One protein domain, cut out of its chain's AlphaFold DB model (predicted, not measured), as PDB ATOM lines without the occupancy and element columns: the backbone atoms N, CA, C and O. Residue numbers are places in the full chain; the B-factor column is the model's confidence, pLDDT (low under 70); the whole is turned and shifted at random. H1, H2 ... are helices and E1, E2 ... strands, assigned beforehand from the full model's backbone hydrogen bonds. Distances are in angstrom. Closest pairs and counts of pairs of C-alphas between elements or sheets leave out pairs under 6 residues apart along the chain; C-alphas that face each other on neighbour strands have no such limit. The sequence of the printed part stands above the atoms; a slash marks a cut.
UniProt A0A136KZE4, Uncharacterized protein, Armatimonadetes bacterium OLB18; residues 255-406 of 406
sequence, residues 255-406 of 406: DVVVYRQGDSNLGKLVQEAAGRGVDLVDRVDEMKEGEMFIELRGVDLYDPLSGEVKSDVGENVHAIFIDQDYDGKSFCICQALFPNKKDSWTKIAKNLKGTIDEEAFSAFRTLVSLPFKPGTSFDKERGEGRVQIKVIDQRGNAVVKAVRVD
ATOM      1  N   ASP A 255     -15.236  26.074  24.829       83.75
ATOM      2  CA  ASP A 255     -14.734  25.094  23.861       83.75
ATOM      3  C   ASP A 255     -15.922  24.524  23.085       83.75
ATOM      4  O   ASP A 255     -16.764  23.801  23.635       83.75
ATOM      5  N   VAL A 256     -16.017  24.902  21.810       88.62
ATOM      6  CA  VAL A 256     -17.132  24.546  20.933       88.62
ATOM      7  C   VAL A 256     -16.618  23.837  19.696       88.62
ATOM      8  O   VAL A 256     -15.633  24.254  19.085       88.62
ATOM      9  N   VAL A 257     -17.337  22.796  19.292       90.50
ATOM     10  CA  VAL A 257     -17.068  22.066  18.056       90.50
ATOM     11  C   VAL A 257     -18.278  22.144  17.147       90.50
ATOM     12  O   VAL A 257     -19.414  21.928  17.570       90.50
ATOM     13  N   VAL A 258     -18.006  22.471  15.888       92.81
ATOM     14  CA  VAL A 258     -18.987  22.523  14.811       92.81
ATOM     15  C   VAL A 258     -18.916  21.222  14.027       92.81
ATOM     16  O   VAL A 258     -17.860  20.894  13.492       92.81
ATOM     17  N   TYR A 259     -20.043  20.524  13.918       93.56
ATOM     18  CA  TYR A 259     -20.170  19.328  13.087       93.56
ATOM     19  C   TYR A 259     -21.115  19.623  11.927       93.56
ATOM     20  O   TYR A 259     -22.274  19.971  12.148       93.56
ATOM     21  N   ARG A 260     -20.626  19.498  10.694       92.38
ATOM     22  CA  ARG A 260     -21.436  19.678   9.478       92.38
ATOM     23  C   ARG A 260     -22.030  18.345   9.032       92.38
ATOM     24  O   ARG A 260     -21.482  17.288   9.349       92.38
ATOM     25  N   GLN A 261     -23.115  18.389   8.261       90.25
ATOM     26  CA  GLN A 261     -23.652  17.191   7.616       90.25
ATOM     27  C   GLN A 261     -22.545  16.453   6.830       90.25
ATOM     28  O   GLN A 261     -21.797  17.063   6.067       90.25
ATOM     29  N   GLY A 262     -22.428  15.139   7.039       85.69
ATOM     30  CA  GLY A 262     -21.405  14.307   6.395       85.69
ATOM     31  C   GLY A 262     -20.012  14.362   7.036       85.69
ATOM     32  O   GLY A 262     -19.095  13.712   6.533       85.69
ATOM     33  N   ASP A 263     -19.828  15.086   8.146       89.88
ATOM     34  CA  ASP A 263     -18.574  15.060   8.901       89.88
ATOM     35  C   ASP A 263     -18.314  13.657   9.478       89.88
ATOM     36  O   ASP A 263     -19.137  13.073  10.187       89.88
ATOM     37  N   SER A 264     -17.119  13.127   9.209       89.38
ATOM     38  CA  SER A 264     -16.631  11.844   9.731       89.38
ATOM     39  C   SER A 264     -16.693  11.723  11.260       89.38
ATOM     40  O   SER A 264     -16.776  10.613  11.788       89.38
ATOM     41  N   ASN A 265     -16.679  12.849  11.981       90.12
ATOM     42  CA  ASN A 265     -16.714  12.880  13.438       90.12
ATOM     43  C   ASN A 265     -18.132  12.794  14.031       90.12
ATOM     44  O   ASN A 265     -18.254  12.615  15.243       90.12
ATOM     45  N   LEU A 266     -19.198  12.855  13.221       88.94
ATOM     46  CA  LEU A 266     -20.584  12.732  13.704       88.94
ATOM     47  C   LEU A 266     -20.831  11.398  14.424       88.94
ATOM     48  O   LEU A 266     -21.469  11.369  15.472       88.94
ATOM     49  N   GLY A 267     -20.257  10.298  13.929       88.94
ATOM     50  CA  GLY A 267     -20.367   8.997  14.600       88.94
ATOM     51  C   GLY A 267     -19.739   8.996  15.999       88.94
ATOM     52  O   GLY A 267     -20.271   8.378  16.920       88.94
ATOM     53  N   LYS A 268     -18.639   9.740  16.183       90.62
ATOM     54  CA  LYS A 268     -17.997   9.917  17.490       90.62
ATOM     55  C   LYS A 268     -18.855  10.786  18.415       90.62
ATOM     56  O   LYS A 268     -19.038  10.416  19.572       90.62
ATOM     57  N   LEU A 269     -19.432  11.872  17.896       89.75
ATOM     58  CA  LEU A 269     -20.368  12.726  18.633       89.75
ATOM     59  C   LEU A 269     -21.548  11.913  19.189       89.75
ATOM     60  O   LEU A 269     -21.850  12.015  20.376       89.75
ATOM     61  N   VAL A 270     -22.178  11.076  18.356       91.12
ATOM     62  CA  VAL A 270     -23.303  10.214  18.766       91.12
ATOM     63  C   VAL A 270     -22.888   9.266  19.893       91.12
ATOM     64  O   VAL A 270     -23.594   9.154  20.892       91.12
ATOM     65  N   GLN A 271     -21.719   8.627  19.784       89.69
ATOM     66  CA  GLN A 271     -21.213   7.727  20.828       89.69
ATOM     67  C   GLN A 271     -20.939   8.457  22.153       89.69
ATOM     68  O   GLN A 271     -21.337   7.984  23.219       89.69
ATOM     69  N   GLU A 272     -20.287   9.621  22.106       88.38
ATOM     70  CA  GLU A 272     -19.973  10.418  23.300       88.38
ATOM     71  C   GLU A 272     -21.232  11.026  23.938       88.38
ATOM     72  O   GLU A 272     -21.324  11.149  25.161       88.38
ATOM     73  N   ALA A 273     -22.223  11.416  23.133       86.88
ATOM     74  CA  ALA A 273     -23.518  11.887  23.616       86.88
ATOM     75  C   ALA A 273     -24.326  10.764  24.281       86.88
ATOM     76  O   ALA A 273     -24.844  10.963  25.383       86.88
ATOM     77  N   ALA A 274     -24.338   9.562  23.695       87.50
ATOM     78  CA  ALA A 274     -24.983   8.393  24.289       87.50
ATOM     79  C   ALA A 274     -24.372   8.040  25.657       87.50
ATOM     80  O   ALA A 274     -25.099   7.745  26.606       87.50
ATOM     81  N   GLY A 275     -23.046   8.171  25.805       84.31
ATOM     82  CA  GLY A 275     -22.360   8.033  27.097       84.31
ATOM     83  C   GLY A 275     -22.799   9.058  28.157       84.31
ATOM     84  O   GLY A 275     -22.743   8.768  29.350       84.31
ATOM     85  N   ARG A 276     -23.292  10.228  27.729       83.56
ATOM     86  CA  ARG A 276     -23.890  11.277  28.578       83.56
ATOM     87  C   ARG A 276     -25.407  11.104  28.769       83.56
ATOM     88  O   ARG A 276     -26.035  11.938  29.414       83.56
ATOM     89  N   GLY A 277     -25.999  10.032  28.234       83.38
ATOM     90  CA  GLY A 277     -27.439   9.766  28.301       83.38
ATOM     91  C   GLY A 277     -28.280  10.620  27.349       83.38
ATOM     92  O   GLY A 277     -29.475  10.783  27.583       83.38
ATOM     93  N   VAL A 278     -27.667  11.182  26.302       84.94
ATOM     94  CA  VAL A 278     -28.343  11.964  25.263       84.94
ATOM     95  C   VAL A 278     -28.377  11.148  23.976       84.94
ATOM     96  O   VAL A 278     -27.324  10.791  23.449       84.94
ATOM     97  N   ASP A 279     -29.574  10.889  23.453       87.31
ATOM     98  CA  ASP A 279     -29.735  10.267  22.140       87.31
ATOM     99  C   ASP A 279     -29.710  11.330  21.033       87.31
ATOM    100  O   ASP A 279     -30.450  12.319  21.075       87.31
ATOM    101  N   LEU A 280     -28.810  11.140  20.072       89.56
ATOM    102  CA  LEU A 280     -28.633  12.004  18.907       89.56
ATOM    103  C   LEU A 280     -28.745  11.234  17.589       89.56
ATOM    104  O   LEU A 280     -28.566  11.862  16.550       89.56
ATOM    105  N   VAL A 281     -29.008   9.920  17.613       88.19
ATOM    106  CA  VAL A 281     -29.005   9.075  16.406       88.19
ATOM    107  C   VAL A 281     -29.964   9.651  15.368       88.19
ATOM    108  O   VAL A 281     -29.524  10.063  14.297       88.19
ATOM    109  N   ASP A 282     -31.230   9.827  15.750       87.06
ATOM    110  CA  ASP A 282     -32.261  10.356  14.854       87.06
ATOM    111  C   ASP A 282     -31.927  11.774  14.372       87.06
ATOM    112  O   ASP A 282     -32.111  12.105  13.205       87.06
ATOM    113  N   ARG A 283     -31.345  12.619  15.237       88.12
ATOM    114  CA  ARG A 283     -30.979  13.993  14.854       88.12
ATOM    115  C   ARG A 283     -29.906  14.026  13.774       88.12
ATOM    116  O   ARG A 283     -29.935  14.910  12.924       88.12
ATOM    117  N   VAL A 284     -28.922  13.134  13.872       89.69
ATOM    118  CA  VAL A 284     -27.813  13.051  12.917       89.69
ATOM    119  C   VAL A 284     -28.290  12.426  11.609       89.69
ATOM    120  O   VAL A 284     -27.947  12.936  10.543       89.69
ATOM    121  N   ASP A 285     -29.112  11.381  11.684       88.62
ATOM    122  CA  ASP A 285     -29.648  10.685  10.510       88.62
ATOM    123  C   ASP A 285     -30.632  11.558   9.710       88.62
ATOM    124  O   ASP A 285     -30.673  11.484   8.480       88.62
ATOM    125  N   GLU A 286     -31.386  12.432  10.383       90.00
ATOM    126  CA  GLU A 286     -32.353  13.346   9.761       90.00
ATOM    127  C   GLU A 286     -31.764  14.709   9.345       90.00
ATOM    128  O   GLU A 286     -32.506  15.572   8.859       90.00
ATOM    129  N   MET A 287     -30.448  14.926   9.495       91.06
ATOM    130  CA  MET A 287     -29.806  16.179   9.077       91.06
ATOM    131  C   MET A 287     -30.046  16.469   7.596       91.06
ATOM    132  O   MET A 287     -29.768  15.641   6.721       91.06
ATOM    133  N   LYS A 288     -30.456  17.701   7.297       92.06
ATOM    134  CA  LYS A 288     -30.645  18.185   5.926       92.06
ATOM    135  C   LYS A 288     -29.370  18.802   5.360       92.06
ATOM    136  O   LYS A 288     -28.426  19.139   6.075       92.06
ATOM    137  N   GLU A 289     -29.373  18.982   4.042       88.62
ATOM    138  CA  GLU A 289     -28.266  19.615   3.326       88.62
ATOM    139  C   GLU A 289     -27.979  21.032   3.839       88.62
ATOM    140  O   GLU A 289     -28.854  21.903   3.863       88.62
ATOM    141  N   GLY A 290     -26.728  21.249   4.247       87.44
ATOM    142  CA  GLY A 290     -26.253  22.516   4.805       87.44
ATOM    143  C   GLY A 290     -26.592  22.740   6.282       87.44
ATOM    144  O   GLY A 290     -26.336  23.833   6.784       87.44
ATOM    145  N   GLU A 291     -27.158  21.752   6.984       93.19
ATOM    146  CA  GLU A 291     -27.321  21.823   8.437       93.19
ATOM    147  C   GLU A 291     -26.033  21.445   9.180       93.19
ATOM    148  O   GLU A 291     -25.165  20.710   8.693       93.19
ATOM    149  N   MET A 292     -25.924  21.956  10.402       93.06
ATOM    150  CA  MET A 292     -24.823  21.702  11.320       93.06
ATOM    151  C   MET A 292     -25.296  21.634  12.772       93.06
ATOM    152  O   MET A 292     -26.372  22.123  13.123       93.06
ATOM    153  N   PHE A 293     -24.448  21.056  13.617       92.25
ATOM    154  CA  PHE A 293     -24.565  21.065  15.069       92.25
ATOM    155  C   PHE A 293     -23.450  21.874  15.706       92.25
ATOM    156  O   PHE A 293     -22.335  21.956  15.185       92.25
ATOM    157  N   ILE A 294     -23.739  22.374  16.901       93.31
ATOM    158  CA  ILE A 294     -22.742  22.901  17.818       93.31
ATOM    159  C   ILE A 294     -22.762  22.059  19.083       93.31
ATOM    160  O   ILE A 294     -23.797  21.929  19.733       93.31
ATOM    161  N   GLU A 295     -21.607  21.518  19.443       92.25
ATOM    162  CA  GLU A 295     -21.367  20.898  20.739       92.25
ATOM    163  C   GLU A 295     -20.539  21.837  21.609       92.25
ATOM    164  O   GLU A 295     -19.468  22.280  21.200       92.25
ATOM    165  N   LEU A 296     -20.997  22.078  22.835       90.69
ATOM    166  CA  LEU A 296     -20.153  22.609  23.895       90.69
ATOM    167  C   LEU A 296     -19.397  21.447  24.551       90.69
ATOM    168  O   LEU A 296     -19.990  20.650  25.280       90.69
ATOM    169  N   ARG A 297     -18.088  21.355  24.319       84.06
ATOM    170  CA  ARG A 297     -17.228  20.368  24.992       84.06
ATOM    171  C   ARG A 297     -16.853  20.807  26.393       84.06
ATOM    172  O   ARG A 297     -16.696  19.972  27.283       84.06
ATOM    173  N   GLY A 298     -16.772  22.115  26.590       76.75
ATOM    174  CA  GLY A 298     -16.504  22.675  27.890       76.75
ATOM    175  C   GLY A 298     -16.483  24.183  27.920       76.75
ATOM    176  O   GLY A 298     -16.700  24.860  26.922       76.75
ATOM    177  N   VAL A 299     -16.210  24.712  29.103       73.94
ATOM    178  CA  VAL A 299     -15.752  26.092  29.233       73.94
ATOM    179  C   VAL A 299     -14.306  26.007  29.666       73.94
ATOM    180  O   VAL A 299     -14.003  25.426  30.710       73.94
ATOM    181  N   ASP A 300     -13.430  26.548  28.840       67.38
ATOM    182  CA  ASP A 300     -12.003  26.544  29.053       67.38
ATOM    183  C   ASP A 300     -11.659  27.211  30.377       67.38
ATOM    184  O   ASP A 300     -11.929  28.385  30.636       67.38
ATOM    185  N   LEU A 301     -11.064  26.424  31.260       61.84
ATOM    186  CA  LEU A 301     -10.485  26.876  32.503       61.84
ATOM    187  C   LEU A 301      -9.052  27.284  32.188       61.84
ATOM    188  O   LEU A 301      -8.172  26.434  32.040       61.84
ATOM    189  N   TYR A 302      -8.810  28.588  32.093       61.62
ATOM    190  CA  TYR A 302      -7.442  29.075  32.003       61.62
ATOM    191  C   TYR A 302      -6.690  28.757  33.302       61.62
ATOM    192  O   TYR A 302      -7.157  29.076  34.403       61.62
ATOM    193  N   ASP A 303      -5.531  28.118  33.174       63.03
ATOM    194  CA  ASP A 303      -4.616  27.846  34.269       63.03
ATOM    195  C   ASP A 303      -3.607  29.000  34.402       63.03
ATOM    196  O   ASP A 303      -2.678  29.113  33.601       63.03
ATOM    197  N   PRO A 304      -3.730  29.854  35.433       56.97
ATOM    198  CA  PRO A 304      -2.865  31.017  35.583       56.97
ATOM    199  C   PRO A 304      -1.427  30.663  35.972       56.97
ATOM    200  O   PRO A 304      -0.595  31.562  36.065       56.97
ATOM    201  N   LEU A 305      -1.145  29.387  36.266       61.94
ATOM    202  CA  LEU A 305       0.177  28.915  36.673       61.94
ATOM    203  C   LEU A 305       0.959  28.359  35.487       61.94
ATOM    204  O   LEU A 305       2.123  28.698  35.315       61.94
ATOM    205  N   SER A 306       0.328  27.495  34.688       61.16
ATOM    206  CA  SER A 306       0.977  26.871  33.530       61.16
ATOM    207  C   SER A 306       0.769  27.652  32.234       61.16
ATOM    208  O   SER A 306       1.476  27.407  31.264       61.16
ATOM    209  N   GLY A 307      -0.196  28.577  32.197       59.53
ATOM    210  CA  GLY A 307      -0.634  29.214  30.957       59.53
ATOM    211  C   GLY A 307      -1.400  28.269  30.029       59.53
ATOM    212  O   GLY A 307      -1.704  28.649  28.901       59.53
ATOM    213  N   GLU A 308      -1.702  27.051  30.483       62.38
ATOM    214  CA  GLU A 308      -2.455  26.069  29.713       62.38
ATOM    215  C   GLU A 308      -3.956  26.309  29.842       62.38
ATOM    216  O   GLU A 308      -4.475  26.705  30.889       62.38
ATOM    217  N   VAL A 309      -4.665  25.984  28.774       64.31
ATOM    218  CA  VAL A 309      -6.117  25.980  28.744       64.31
ATOM    219  C   VAL A 309      -6.602  24.541  28.915       64.31
ATOM    220  O   VAL A 309      -6.167  23.652  28.187       64.31
ATOM    221  N   LYS A 310      -7.474  24.292  29.901       60.97
ATOM    222  CA  LYS A 310      -8.100  22.977  30.118       60.97
ATOM    223  C   LYS A 310      -9.613  23.092  30.074       60.97
ATOM    224  O   LYS A 310     -10.183  23.840  30.861       60.97
ATOM    225  N   SER A 311     -10.263  22.311  29.230       60.62
ATOM    226  CA  SER A 311     -11.720  22.324  29.097       60.62
ATOM    227  C   SER A 311     -12.384  21.517  30.226       60.62
ATOM    228  O   SER A 311     -12.036  20.360  30.460       60.62
ATOM    229  N   ASP A 312     -13.316  22.135  30.962       66.25
ATOM    230  CA  ASP A 312     -14.175  21.460  31.957       66.25
ATOM    231  C   ASP A 312     -15.382  20.809  31.272       66.25
ATOM    232  O   ASP A 312     -15.949  21.419  30.374       66.25
ATOM    233  N   VAL A 313     -15.844  19.638  31.720       61.91
ATOM    234  CA  VAL A 313     -16.824  18.766  31.019       61.91
ATOM    235  C   VAL A 313     -18.279  19.286  31.088       61.91
ATOM    236  O   VAL A 313     -19.248  18.533  31.098       61.91
ATOM    237  N   GLY A 314     -18.480  20.601  31.160       64.12
ATOM    238  CA  GLY A 314     -19.802  21.228  31.081       64.12
ATOM    239  C   GLY A 314     -20.709  21.042  32.310       64.12
ATOM    240  O   GLY A 314     -21.816  21.580  32.319       64.12
ATOM    241  N   GLU A 315     -20.276  20.359  33.377       69.00
ATOM    242  CA  GLU A 315     -21.075  20.139  34.604       69.00
ATOM    243  C   GLU A 315     -21.482  21.457  35.292       69.00
ATOM    244  O   GLU A 315     -22.545  21.582  35.908       69.00
ATOM    245  N   ASN A 316     -20.657  22.491  35.130       73.44
ATOM    246  CA  ASN A 316     -20.872  23.818  35.703       73.44
ATOM    247  C   ASN A 316     -21.634  24.780  34.770       73.44
ATOM    248  O   ASN A 316     -21.713  25.983  35.045       73.44
ATOM    249  N   VAL A 317     -22.216  24.268  33.681       82.31
ATOM    250  CA  VAL A 317     -22.980  25.055  32.705       82.31
ATOM    251  C   VAL A 317     -24.449  25.119  33.101       82.31
ATOM    252  O   VAL A 317     -25.112  24.103  33.313       82.31
ATOM    253  N   HIS A 318     -24.969  26.336  33.196       83.31
ATOM    254  CA  HIS A 318     -26.350  26.604  33.567       83.31
ATOM    255  C   HIS A 318     -27.265  26.761  32.356       83.31
ATOM    256  O   HIS A 318     -28.384  26.248  32.359       83.31
ATOM    257  N   ALA A 319     -26.784  27.483  31.345       88.75
ATOM    258  CA  ALA A 319     -27.488  27.713  30.096       88.75
ATOM    259  C   ALA A 319     -26.492  27.886  28.945       88.75
ATOM    260  O   ALA A 319     -25.397  28.417  29.145       88.75
ATOM    261  N   ILE A 320     -26.896  27.469  27.749       91.62
ATOM    262  CA  ILE A 320     -26.188  27.722  26.494       91.62
ATOM    263  C   ILE A 320     -27.183  28.400  25.562       91.62
ATOM    264  O   ILE A 320     -28.262  27.865  25.312       91.62
ATOM    265  N   PHE A 321     -26.825  29.570  25.057       93.25
ATOM    266  CA  PHE A 321     -27.598  30.295  24.063       93.25
ATOM    267  C   PHE A 321     -26.825  30.325  22.755       93.25
ATOM    268  O   PHE A 321     -25.616  30.554  22.758       93.25
ATOM    269  N   ILE A 322     -27.523  30.086  21.652       93.94
ATOM    270  CA  ILE A 322     -26.930  30.031  20.318       93.94
ATOM    271  C   ILE A 322     -27.675  31.012  19.423       93.94
ATOM    272  O   ILE A 322     -28.900  30.924  19.305       93.94
ATOM    273  N   ASP A 323     -26.918  31.901  18.796       93.50
ATOM    274  CA  ASP A 323     -27.351  32.757  17.699       93.50
ATOM    275  C   ASP A 323     -26.860  32.156  16.384       93.50
ATOM    276  O   ASP A 323     -25.657  32.054  16.158       93.50
ATOM    277  N   GLN A 324     -27.794  31.718  15.546       94.00
ATOM    278  CA  GLN A 324     -27.498  30.987  14.312       94.00
ATOM    279  C   GLN A 324     -27.102  31.900  13.139       94.00
ATOM    280  O   GLN A 324     -26.681  31.386  12.102       94.00
ATOM    281  N   ASP A 325     -27.264  33.220  13.274       90.81
ATOM    282  CA  ASP A 325     -27.029  34.209  12.214       90.81
ATOM    283  C   ASP A 325     -26.446  35.506  12.795       90.81
ATOM    284  O   ASP A 325     -26.968  36.606  12.604       90.81
ATOM    285  N   TYR A 326     -25.365  35.360  13.556       88.31
ATOM    286  CA  TYR A 326     -24.769  36.462  14.294       88.31
ATOM    287  C   TYR A 326     -24.112  37.479  13.353       88.31
ATOM    288  O   TYR A 326     -23.088  37.205  12.726       88.31
ATOM    289  N   ASP A 327     -24.645  38.698  13.321       80.00
ATOM    290  CA  ASP A 327     -24.194  39.786  12.442       80.00
ATOM    291  C   ASP A 327     -22.928  40.518  12.937       80.00
ATOM    292  O   ASP A 327     -22.441  41.449  12.296       80.00
ATOM    293  N   GLY A 328     -22.373  40.105  14.081       77.12
ATOM    294  CA  GLY A 328     -21.226  40.759  14.716       77.12
ATOM    295  C   GLY A 328     -21.585  41.917  15.650       77.12
ATOM    296  O   GLY A 328     -20.677  42.504  16.238       77.12
ATOM    297  N   LYS A 329     -22.873  42.249  15.803       74.44
ATOM    298  CA  LYS A 329     -23.354  43.385  16.602       74.44
ATOM    299  C   LYS A 329     -24.361  42.950  17.657       74.44
ATOM    300  O   LYS A 329     -24.149  43.206  18.841       74.44
ATOM    301  N   SER A 330     -25.414  42.256  17.242       74.56
ATOM    302  CA  SER A 330     -26.567  41.939  18.081       74.56
ATOM    303  C   SER A 330     -26.682  40.441  18.285       74.56
ATOM    304  O   SER A 330     -26.670  39.679  17.329       74.56
ATOM    305  N   PHE A 331     -26.808  40.018  19.542       81.56
ATOM    306  CA  PHE A 331     -26.986  38.610  19.878       81.56
ATOM    307  C   PHE A 331     -28.473  38.259  19.964       81.56
ATOM    308  O   PHE A 331     -29.172  38.712  20.876       81.56
ATOM    309  N   CYS A 332     -28.946  37.425  19.043       85.00
ATOM    310  CA  CYS A 332     -30.312  36.921  19.003       85.00
ATOM    311  C   CYS A 332     -30.358  35.443  19.402       85.00
ATOM    312  O   CYS A 332     -29.778  34.578  18.753       85.00
ATOM    313  N   ILE A 333     -31.092  35.111  20.467       90.00
ATOM    314  CA  ILE A 333     -31.192  33.721  20.926       90.00
ATOM    315  C   ILE A 333     -32.105  32.927  19.982       90.00
ATOM    316  O   ILE A 333     -33.328  33.059  20.039       90.00
ATOM    317  N   CYS A 334     -31.518  32.053  19.162       91.38
ATOM    318  CA  CYS A 334     -32.241  31.105  18.310       91.38
ATOM    319  C   CYS A 334     -32.473  29.758  19.009       91.38
ATOM    320  O   CYS A 334     -33.499  29.116  18.798       91.38
ATOM    321  N   GLN A 335     -31.530  29.316  19.849       91.81
ATOM    322  CA  GLN A 335     -31.690  28.128  20.697       91.81
ATOM    323  C   GLN A 335     -31.236  28.404  22.130       91.81
ATOM    324  O   GLN A 335     -30.257  29.116  22.352       91.81
ATOM    325  N   ALA A 336     -31.926  27.788  23.092       90.81
ATOM    326  CA  ALA A 336     -31.595  27.847  24.511       90.81
ATOM    327  C   ALA A 336     -31.551  26.439  25.124       90.81
ATOM    328  O   ALA A 336     -32.584  25.784  25.270       90.81
ATOM    329  N   LEU A 337     -30.355  25.986  25.495       90.00
ATOM    330  CA  LEU A 337     -30.105  24.673  26.092       90.00
ATOM    331  C   LEU A 337     -29.871  24.816  27.599       90.00
ATOM    332  O   LEU A 337     -29.182  25.733  28.049       90.00
ATOM    333  N   PHE A 338     -30.403  23.878  28.382       88.38
ATOM    334  CA  PHE A 338     -30.256  23.839  29.841       88.38
ATOM    335  C   PHE A 338     -29.814  22.435  30.280       88.38
ATOM    336  O   PHE A 338     -30.639  21.658  30.770       88.38
ATOM    337  N   PRO A 339     -28.526  22.088  30.104       84.50
ATOM    338  CA  PRO A 339     -28.029  20.717  30.254       84.50
ATOM    339  C   PRO A 339     -28.222  20.156  31.672       84.50
ATOM    340  O   PRO A 339     -28.676  19.029  31.838       84.50
ATOM    341  N   ASN A 340     -27.959  20.960  32.708       76.69
ATOM    342  CA  ASN A 340     -27.843  20.465  34.087       76.69
ATOM    343  C   ASN A 340     -29.060  20.757  34.984       76.69
ATOM    344  O   ASN A 340     -29.027  20.501  36.189       76.69
ATOM    345  N   LYS A 341     -30.158  21.298  34.441       69.62
ATOM    346  CA  LYS A 341     -31.355  21.638  35.229       69.62
ATOM    347  C   LYS A 341     -32.559  20.776  34.856       69.62
ATOM    348  O   LYS A 341     -33.262  21.040  33.881       69.62
ATOM    349  N   LYS A 342     -32.877  19.814  35.729       64.44
ATOM    350  CA  LYS A 342     -34.084  18.977  35.611       64.44
ATOM    351  C   LYS A 342     -35.378  19.808  35.646       64.44
ATOM    352  O   LYS A 342     -36.275  19.547  34.852       64.44
ATOM    353  N   ASP A 343     -35.435  20.878  36.442       66.19
ATOM    354  CA  ASP A 343     -36.681  21.633  36.687       66.19
ATOM    355  C   ASP A 343     -36.826  22.950  35.900       66.19
ATOM    356  O   ASP A 343     -37.809  23.670  36.113       66.19
ATOM    357  N   SER A 344     -35.873  23.311  35.022       65.62
ATOM    358  CA  SER A 344     -35.917  24.586  34.268       65.62
ATOM    359  C   SER A 344     -37.254  24.782  33.560       65.62
ATOM    360  O   SER A 344     -37.881  25.838  33.655       65.62
ATOM    361  N   TRP A 345     -37.703  23.726  32.889       69.00
ATOM    362  CA  TRP A 345     -38.848  23.763  31.991       69.00
ATOM    363  C   TRP A 345     -40.180  23.544  32.710       69.00
ATOM    364  O   TRP A 345     -41.186  24.134  32.327       69.00
ATOM    365  N   THR A 346     -40.184  22.812  33.826       70.19
ATOM    366  CA  THR A 346     -41.387  22.547  34.633       70.19
ATOM    367  C   THR A 346     -42.006  23.837  35.182       70.19
ATOM    368  O   THR A 346     -43.227  23.991  35.208       70.19
ATOM    369  N   LYS A 347     -41.171  24.804  35.593       72.19
ATOM    370  CA  LYS A 347     -41.638  26.122  36.060       72.19
ATOM    371  C   LYS A 347     -42.245  26.947  34.927       72.19
ATOM    372  O   LYS A 347     -43.305  27.541  35.116       72.19
ATOM    373  N   ILE A 348     -41.586  26.966  33.767       68.94
ATOM    374  CA  ILE A 348     -42.062  27.675  32.572       68.94
ATOM    375  C   ILE A 348     -43.416  27.113  32.150       68.94
ATOM    376  O   ILE A 348     -44.380  27.857  32.002       68.94
ATOM    377  N   ALA A 349     -43.526  25.796  32.071       68.50
ATOM    378  CA  ALA A 349     -44.759  25.135  31.705       68.50
ATOM    379  C   ALA A 349     -45.927  25.398  32.657       68.50
ATOM    380  O   ALA A 349     -47.029  25.723  32.215       68.50
ATOM    381  N   LYS A 350     -45.680  25.319  33.972       73.75
ATOM    382  CA  LYS A 350     -46.688  25.651  34.984       73.75
ATOM    383  C   LYS A 350     -47.206  27.082  34.801       73.75
ATOM    384  O   LYS A 350     -48.402  27.322  34.954       73.75
ATOM    385  N   ASN A 351     -46.318  28.018  34.464       73.81
ATOM    386  CA  ASN A 351     -46.673  29.417  34.234       73.81
ATOM    387  C   ASN A 351     -47.424  29.628  32.911       73.81
ATOM    388  O   ASN A 351     -48.345  30.441  32.866       73.81
ATOM    389  N   LEU A 352     -47.067  28.888  31.858       68.94
ATOM    390  CA  LEU A 352     -47.706  28.976  30.543       68.94
ATOM    391  C   LEU A 352     -49.086  28.306  30.486       68.94
ATOM    392  O   LEU A 352     -49.804  28.505  29.511       68.94
ATOM    393  N   LYS A 353     -49.480  27.542  31.520       69.69
ATOM    394  CA  LYS A 353     -50.771  26.827  31.601       69.69
ATOM    395  C   LYS A 353     -51.073  25.951  30.366       69.69
ATOM    396  O   LYS A 353     -52.238  25.684  30.082       69.69
ATOM    397  N   GLY A 354     -50.043  25.535  29.629       66.94
ATOM    398  CA  GLY A 354     -50.153  24.757  28.393       66.94
ATOM    399  C   GLY A 354     -49.735  23.299  28.573       66.94
ATOM    400  O   GLY A 354     -49.098  22.942  29.565       66.94
ATOM    401  N   THR A 355     -50.080  22.461  27.595       65.56
ATOM    402  CA  THR A 355     -49.570  21.089  27.473       65.56
ATOM    403  C   THR A 355     -48.103  21.143  27.050       65.56
ATOM    404  O   THR A 355     -47.765  21.805  26.071       65.56
ATOM    405  N   ILE A 356     -47.230  20.488  27.811       67.25
ATOM    406  CA  ILE A 356     -45.796  20.396  27.529       67.25
ATOM    407  C   ILE A 356     -45.565  19.191  26.627       67.25
ATOM    408  O   ILE A 356     -46.025  18.100  26.956       67.25
ATOM    409  N   ASP A 357     -44.802  19.366  25.556       75.06
ATOM    410  CA  ASP A 357     -44.176  18.245  24.861       75.06
ATOM    411  C   ASP A 357     -42.888  17.849  25.606       75.06
ATOM    412  O   ASP A 357     -41.847  18.497  25.479       75.06
ATOM    413  N   GLU A 358     -42.972  16.832  26.467       73.19
ATOM    414  CA  GLU A 358     -41.848  16.405  27.311       73.19
ATOM    415  C   GLU A 358     -40.623  15.966  26.498       73.19
ATOM    416  O   GLU A 358     -39.488  16.182  26.937       73.19
ATOM    417  N   GLU A 359     -40.843  15.405  25.310       75.75
ATOM    418  CA  GLU A 359     -39.795  14.954  24.402       75.75
ATOM    419  C   GLU A 359     -39.057  16.154  23.799       75.75
ATOM    420  O   GLU A 359     -37.827  16.240  23.896       75.75
ATOM    421  N   ALA A 360     -39.802  17.159  23.322       75.88
ATOM    422  CA  ALA A 360     -39.227  18.404  22.818       75.88
ATOM    423  C   ALA A 360     -38.380  19.131  23.878       75.88
ATOM    424  O   ALA A 360     -37.308  19.646  23.569       75.88
ATOM    425  N   PHE A 361     -38.793  19.149  25.151       75.81
ATOM    426  CA  PHE A 361     -37.994  19.771  26.219       75.81
ATOM    427  C   PHE A 361     -36.795  18.931  26.656       75.81
ATOM    428  O   PHE A 361     -35.758  19.492  27.027       75.81
ATOM    429  N   SER A 362     -36.914  17.601  26.610       77.81
ATOM    430  CA  SER A 362     -35.770  16.707  26.798       77.81
ATOM    431  C   SER A 362     -34.695  16.989  25.749       77.81
ATOM    432  O   SER A 362     -33.506  17.014  26.070       77.81
ATOM    433  N   ALA A 363     -35.110  17.345  24.529       82.12
ATOM    434  CA  ALA A 363     -34.197  17.644  23.442       82.12
ATOM    435  C   ALA A 363     -33.262  18.844  23.704       82.12
ATOM    436  O   ALA A 363     -32.173  18.882  23.128       82.12
ATOM    437  N   PHE A 364     -33.630  19.768  24.603       85.19
ATOM    438  CA  PHE A 364     -32.812  20.922  25.009       85.19
ATOM    439  C   PHE A 364     -31.991  20.693  26.295       85.19
ATOM    440  O   PHE A 364     -31.306  21.605  26.767       85.19
ATOM    441  N   ARG A 365     -32.040  19.497  26.898       86.38
ATOM    442  CA  ARG A 365     -31.232  19.119  28.076       86.38
ATOM    443  C   ARG A 365     -29.932  18.429  27.661       86.38
ATOM    444  O   ARG A 365     -29.639  17.311  28.067       86.38
ATOM    445  N   THR A 366     -29.158  19.096  26.821       88.00
ATOM    446  CA  THR A 366     -27.913  18.561  26.262       88.00
ATOM    447  C   THR A 366     -26.905  19.689  26.050       88.00
ATOM    448  O   THR A 366     -27.256  20.869  26.087       88.00
ATOM    449  N   LEU A 367     -25.642  19.315  25.865       90.38
ATOM    450  CA  LEU A 367     -24.557  20.207  25.458       90.38
ATOM    451  C   LEU A 367     -24.486  20.385  23.930       90.38
ATOM    452  O   LEU A 367     -23.651  21.143  23.446       90.38
ATOM    453  N   VAL A 368     -25.345  19.689  23.183       92.44
ATOM    454  CA  VAL A 368     -25.383  19.693  21.718       92.44
ATOM    455  C   VAL A 368     -26.652  20.388  21.236       92.44
ATOM    456  O   VAL A 368     -27.746  20.098  21.718       92.44
ATOM    457  N   SER A 369     -26.518  21.300  20.281       93.81
ATOM    458  CA  SER A 369     -27.648  22.006  19.682       93.81
ATOM    459  C   SER A 369     -28.617  21.062  18.955       93.81
ATOM    460  O   SER A 369     -28.324  19.897  18.681       93.81
ATOM    461  N   LEU A 370     -29.791  21.578  18.599       92.38
ATOM    462  CA  LEU A 370     -30.565  21.027  17.484       92.38
ATOM    463  C   LEU A 370     -29.854  21.352  16.163       92.38
ATOM    464  O   LEU A 370     -29.116  22.347  16.138       92.38
ATOM    465  N   PRO A 371     -30.048  20.557  15.093       93.25
ATOM    466  CA  PRO A 371     -29.450  20.874  13.806       93.25
ATOM    467  C   PRO A 371     -30.058  22.174  13.278       93.25
ATOM    468  O   PRO A 371     -31.242  22.455  13.483       93.25
ATOM    469  N   PHE A 372     -29.238  22.996  12.638       93.81
ATOM    470  CA  PHE A 372     -29.698  24.231  12.017       93.81
ATOM    471  C   PHE A 372     -28.840  24.586  10.812       93.81
ATOM    472  O   PHE A 372     -27.674  24.203  10.727       93.81
ATOM    473  N   LYS A 373     -29.420  25.355   9.894       93.06
ATOM    474  CA  LYS A 373     -28.685  25.978   8.800       93.06
ATOM    475  C   LYS A 373     -28.222  27.364   9.253       93.06
ATOM    476  O   LYS A 373     -29.082  28.151   9.652       93.06
ATOM    477  N   PRO A 374     -26.915  27.673   9.230       91.62
ATOM    478  CA  PRO A 374     -26.441  28.988   9.629       91.62
ATOM    479  C   PRO A 374     -26.944  30.054   8.655       91.62
ATOM    480  O   PRO A 374     -27.114  29.799   7.458       91.62
ATOM    481  N   GLY A 375     -27.211  31.245   9.182       88.50
ATOM    482  CA  GLY A 375     -27.526  32.397   8.348       88.50
ATOM    483  C   GLY A 375     -26.276  33.007   7.709       88.50
ATOM    484  O   GLY A 375     -25.158  32.549   7.927       88.50
ATOM    485  N   THR A 376     -26.480  34.026   6.874       86.00
ATOM    486  CA  THR A 376     -25.429  34.697   6.077       86.00
ATOM    487  C   THR A 376     -25.391  36.205   6.329       86.00
ATOM    488  O   THR A 376     -24.854  36.971   5.531       86.00
ATOM    489  N   SER A 377     -26.001  36.674   7.421       82.88
ATOM    490  CA  SER A 377     -26.125  38.104   7.711       82.88
ATOM    491  C   SER A 377     -24.797  38.765   8.067       82.88
ATOM    492  O   SER A 377     -24.695  39.982   7.928       82.88
ATOM    493  N   PHE A 378     -23.789  37.986   8.472       80.50
ATOM    494  CA  PHE A 378     -22.452  38.487   8.788       80.50
ATOM    495  C   PHE A 378     -21.737  39.083   7.566       80.50
ATOM    496  O   PHE A 378     -21.317  40.238   7.614       80.50
ATOM    497  N   ASP A 379     -21.643  38.334   6.464       78.00
ATOM    498  CA  ASP A 379     -21.151  38.843   5.180       78.00
ATOM    499  C   ASP A 379     -22.030  38.317   4.039       78.00
ATOM    500  O   ASP A 379     -21.774  37.274   3.431       78.00
ATOM    501  N   LYS A 380     -23.093  39.073   3.745       75.94
ATOM    502  CA  LYS A 380     -24.063  38.732   2.693       75.94
ATOM    503  C   LYS A 380     -23.447  38.693   1.298       75.94
ATOM    504  O   LYS A 380     -23.966  37.988   0.438       75.94
ATOM    505  N   GLU A 381     -22.392  39.469   1.055       76.12
ATOM    506  CA  GLU A 381     -21.756  39.551  -0.262       76.12
ATOM    507  C   GLU A 381     -20.901  38.315  -0.537       76.12
ATOM    508  O   GLU A 381     -20.882  37.814  -1.663       76.12
ATOM    509  N   ARG A 382     -20.230  37.797   0.497       74.25
ATOM    510  CA  ARG A 382     -19.431  36.565   0.419       74.25
ATOM    511  C   ARG A 382     -20.227  35.300   0.719       74.25
ATOM    512  O   ARG A 382     -19.753  34.209   0.417       74.25
ATOM    513  N   GLY A 383     -21.426  35.445   1.278       75.69
ATOM    514  CA  GLY A 383     -22.241  34.330   1.749       75.69
ATOM    515  C   GLY A 383     -21.656  33.647   2.987       75.69
ATOM    516  O   GLY A 383     -21.996  32.496   3.243       75.69
ATOM    517  N   GLU A 384     -20.778  34.326   3.734       79.38
ATOM    518  CA  GLU A 384     -20.166  33.770   4.944       79.38
ATOM    519  C   GLU A 384     -21.152  33.869   6.113       79.38
ATOM    520  O   GLU A 384     -21.724  34.930   6.401       79.38
ATOM    521  N   GLY A 385     -21.345  32.743   6.795       84.94
ATOM    522  CA  GLY A 385     -22.154  32.659   7.998       84.94
ATOM    523  C   GLY A 385     -21.322  32.804   9.262       84.94
ATOM    524  O   GLY A 385     -20.131  32.480   9.314       84.94
ATOM    525  N   ARG A 386     -21.967  33.265  10.329       89.38
ATOM    526  CA  ARG A 386     -21.338  33.360  11.641       89.38
ATOM    527  C   ARG A 386     -22.336  33.018  12.726       89.38
ATOM    528  O   ARG A 386     -23.491  33.422  12.680       89.38
ATOM    529  N   VAL A 387     -21.870  32.269  13.714       92.12
ATOM    530  CA  VAL A 387     -22.670  31.829  14.854       92.12
ATOM    531  C   VAL A 387     -22.014  32.327  16.128       92.12
ATOM    532  O   VAL A 387     -20.790  32.274  16.254       92.12
ATOM    533  N   GLN A 388     -22.812  32.793  17.084       90.62
ATOM    534  CA  GLN A 388     -22.331  33.120  18.423       90.62
ATOM    535  C   GLN A 388     -22.926  32.160  19.450       90.62
ATOM    536  O   GLN A 388     -24.116  31.853  19.441       90.62
ATOM    537  N   ILE A 389     -22.076  31.688  20.356       91.69
ATOM    538  CA  ILE A 389     -22.426  30.819  21.469       91.69
ATOM    539  C   ILE A 389     -22.166  31.603  22.749       91.69
ATOM    540  O   ILE A 389     -21.051  32.069  22.978       91.69
ATOM    541  N   LYS A 390     -23.184  31.725  23.597       89.56
ATOM    542  CA  LYS A 390     -23.090  32.335  24.923       89.56
ATOM    543  C   LYS A 390     -23.372  31.286  25.984       89.56
ATOM    544  O   LYS A 390     -24.454  30.710  26.022       89.56
ATOM    545  N   VAL A 391     -22.410  31.056  26.868       87.69
ATOM    546  CA  VAL A 391     -22.522  30.083  27.955       87.69
ATOM    547  C   VAL A 391     -22.634  30.825  29.277       87.69
ATOM    548  O   VAL A 391     -21.820  31.695  29.580       87.69
ATOM    549  N   ILE A 392     -23.644  30.473  30.067       84.69
ATOM    550  CA  ILE A 392     -23.853  31.000  31.416       84.69
ATOM    551  C   ILE A 392     -23.456  29.927  32.422       84.69
ATOM    552  O   ILE A 392     -23.954  28.801  32.361       84.69
ATOM    553  N   ASP A 393     -22.573  30.269  33.357       77.19
ATOM    554  CA  ASP A 393     -22.185  29.365  34.442       77.19
ATOM    555  C   ASP A 393     -23.151  29.420  35.641       77.19
ATOM    556  O   ASP A 393     -24.073  30.234  35.703       77.19
ATOM    557  N   GLN A 394     -22.953  28.540  36.626       72.38
ATOM    558  CA  GLN A 394     -23.773  28.505  37.847       72.38
ATOM    559  C   GLN A 394     -23.701  29.787  38.697       72.38
ATOM    560  O   GLN A 394     -24.583  30.016  39.524       72.38
ATOM    561  N   ARG A 395     -22.661  30.610  38.519       69.12
ATOM    562  CA  ARG A 395     -22.483  31.891  39.217       69.12
ATOM    563  C   ARG A 395     -23.164  33.045  38.475       69.12
ATOM    564  O   ARG A 395     -23.211  34.144  39.013       69.12
ATOM    565  N   GLY A 396     -23.701  32.796  37.280       72.06
ATOM    566  CA  GLY A 396     -24.328  33.800  36.428       72.06
ATOM    567  C   GLY A 396     -23.347  34.550  35.526       72.06
ATOM    568  O   GLY A 396     -23.777  35.465  34.829       72.06
ATOM    569  N   ASN A 397     -22.061  34.173  35.494       73.69
ATOM    570  CA  ASN A 397     -21.118  34.795  34.566       73.69
ATOM    571  C   ASN A 397     -21.387  34.286  33.152       73.69
ATOM    572  O   ASN A 397     -21.600  33.085  32.946       73.69
ATOM    573  N   ALA A 398     -21.321  35.194  32.185       78.31
ATOM    574  CA  ALA A 398     -21.449  34.870  30.777       78.31
ATOM    575  C   ALA A 398     -20.076  34.781  30.114       78.31
ATOM    576  O   ALA A 398     -19.200  35.593  30.378       78.31
ATOM    577  N   VAL A 399     -19.899  33.820  29.220       79.44
ATOM    578  CA  VAL A 399     -18.746  33.769  28.319       79.44
ATOM    579  C   VAL A 399     -19.259  33.581  26.901       79.44
ATOM    580  O   VAL A 399     -20.226  32.841  26.698       79.44
ATOM    581  N   VAL A 400     -18.666  34.275  25.931       84.31
ATOM    582  CA  VAL A 400     -19.069  34.157  24.527       84.31
ATOM    583  C   VAL A 400     -17.946  33.618  23.654       84.31
ATOM    584  O   VAL A 400     -16.766  33.805  23.950       84.31
ATOM    585  N   LYS A 401     -18.341  32.953  22.570       85.31
ATOM    586  CA  LYS A 401     -17.476  32.579  21.453       85.31
ATOM    587  C   LYS A 401     -18.223  32.765  20.152       85.31
ATOM    588  O   LYS A 401     -19.378  32.359  20.044       85.31
ATOM    589  N   ALA A 402     -17.560  33.352  19.168       87.88
ATOM    590  CA  ALA A 402     -18.076  33.424  17.815       87.88
ATOM    591  C   ALA A 402     -17.299  32.474  16.905       87.88
ATOM    592  O   ALA A 402     -16.080  32.359  17.008       87.88
ATOM    593  N   VAL A 403     -18.012  31.801  16.009       88.50
ATOM    594  CA  VAL A 403     -17.452  30.828  15.072       88.50
ATOM    595  C   VAL A 403     -17.906  31.199  13.669       88.50
ATOM    596  O   VAL A 403     -19.098  31.408  13.437       88.50
ATOM    597  N   ARG A 404     -16.954  31.302  12.739       87.38
ATOM    598  CA  ARG A 404     -17.262  31.418  11.309       87.38
ATOM    599  C   ARG A 404     -17.643  30.049  10.759       87.38
ATOM    600  O   ARG A 404     -17.012  29.047  11.101       87.38
ATOM    601  N   VAL A 405     -18.721  30.009   9.992       83.56
ATOM    602  CA  VAL A 405     -19.376  28.779   9.541       83.56
ATOM    603  C   VAL A 405     -19.575  28.833   8.031       83.56
ATOM    604  O   VAL A 405     -20.681  28.979   7.526       83.56
ATOM    605  N   ASP A 406     -18.446  28.760   7.337       68.38
ATOM    606  CA  ASP A 406     -18.332  28.765   5.875       68.38
ATOM    607  C   ASP A 406     -18.693  27.402   5.259       68.38
ATOM    608  O   ASP A 406     -18.449  26.357   5.929       68.38
TER     609      ASP A 406
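Overview. This is residues 255 to 406 of the 406 residues of an uncharacterized protein of Armatimonadetes bacterium OLB18 (UniProt A0A136KZE4). What shape do these coordinates make? Two crossed sheets make a sandwich, only partly face to face: E5, E4, E6 and E7 form the larger, and E1, E2 and E3 the smaller, whose E3 reaches past the larger. H1 and H2 graze the smaller sheet, while H3 and H4 make an arm beyond the E5 edge, where residues 350 to 355 stick out. How is it made up? The 152 printed residues, under half of them in named elements, are of mixed class, with four named helices and seven named strands in the order E1 H1 H2 E2 E3 E4 E5 H3 H4 E6 E7, and both sheets are antiparallel. How large is it? It is compact, with a radius of gyration of the C-alphas of 16.1 A and spans of 45 by 45 by 34 A.

Along the chain. What comes first? E1, residues 255 to 260, begins with C-alpha 255 at (-14.734, 25.094, 23.861). H1 is residues 266 to 275, 14.3 A long, and H2 is 281 to 285. What follows? E2, residues 292 to 302, is 28.0 A long; E3 is 309 to 312, E4 317 to 323 and E5 335 to 337. H3 is residues 344 to 352, 13.1 A long, and H4 is 358 to 362. What comes last? E6, residues 386 to 393, is 23.2 A long, and E7, residues 398 to 404, is 20.2 A long, ending with C-alpha 404 at (-17.262, 31.418, 11.309).

Arrangement. How is the smaller sheet paired? E2 pairs staggered, with E1 over residues 292 to 298, N 257 to O 295 at 2.9 A, and with E3 over 299 to 302, N 301 to O 310 at 2.8 A. Where are H1 and H2? They only just touch, with 3 pairs of C-alphas within 8 A, closest at Val 270 and Val 281, 6.3 A. In H1, H2 and H4 every O i to N i+4 pair is within hydrogen-bond range; in H3 4 of 5 are. How is the larger sheet paired? N 337 and O 320 of E5 and E4 are 2.8 A apart, N 321 and O 390 of E4 and E6 2.8 A, and N 389 and O 401 of E6 and E7 2.8 A. How do the sheets and the arm stand? The sheets' strands are at 49 degrees, and the closest C-alphas of E2 and E6, Val 299 and Val 391, are 8.0 A apart. H3 and H4 are close but not clearly touching, with Trp 345 and Phe 361 the closest C-alphas at 7.1 A.

Size, cuts and confidence. What are the extremes? The C-alphas farthest apart, of Ser 306 and Lys 353, are 51.8 A apart, and the printed part has no cut. Which links are long? They are E4 to E5, 11 residues, and H4 to E6, 23 residues. Where is confidence low? The mean pLDDT of the printed part is 81.5, and 30 residues are under 70, among them 300 to 315 and 352 to 356.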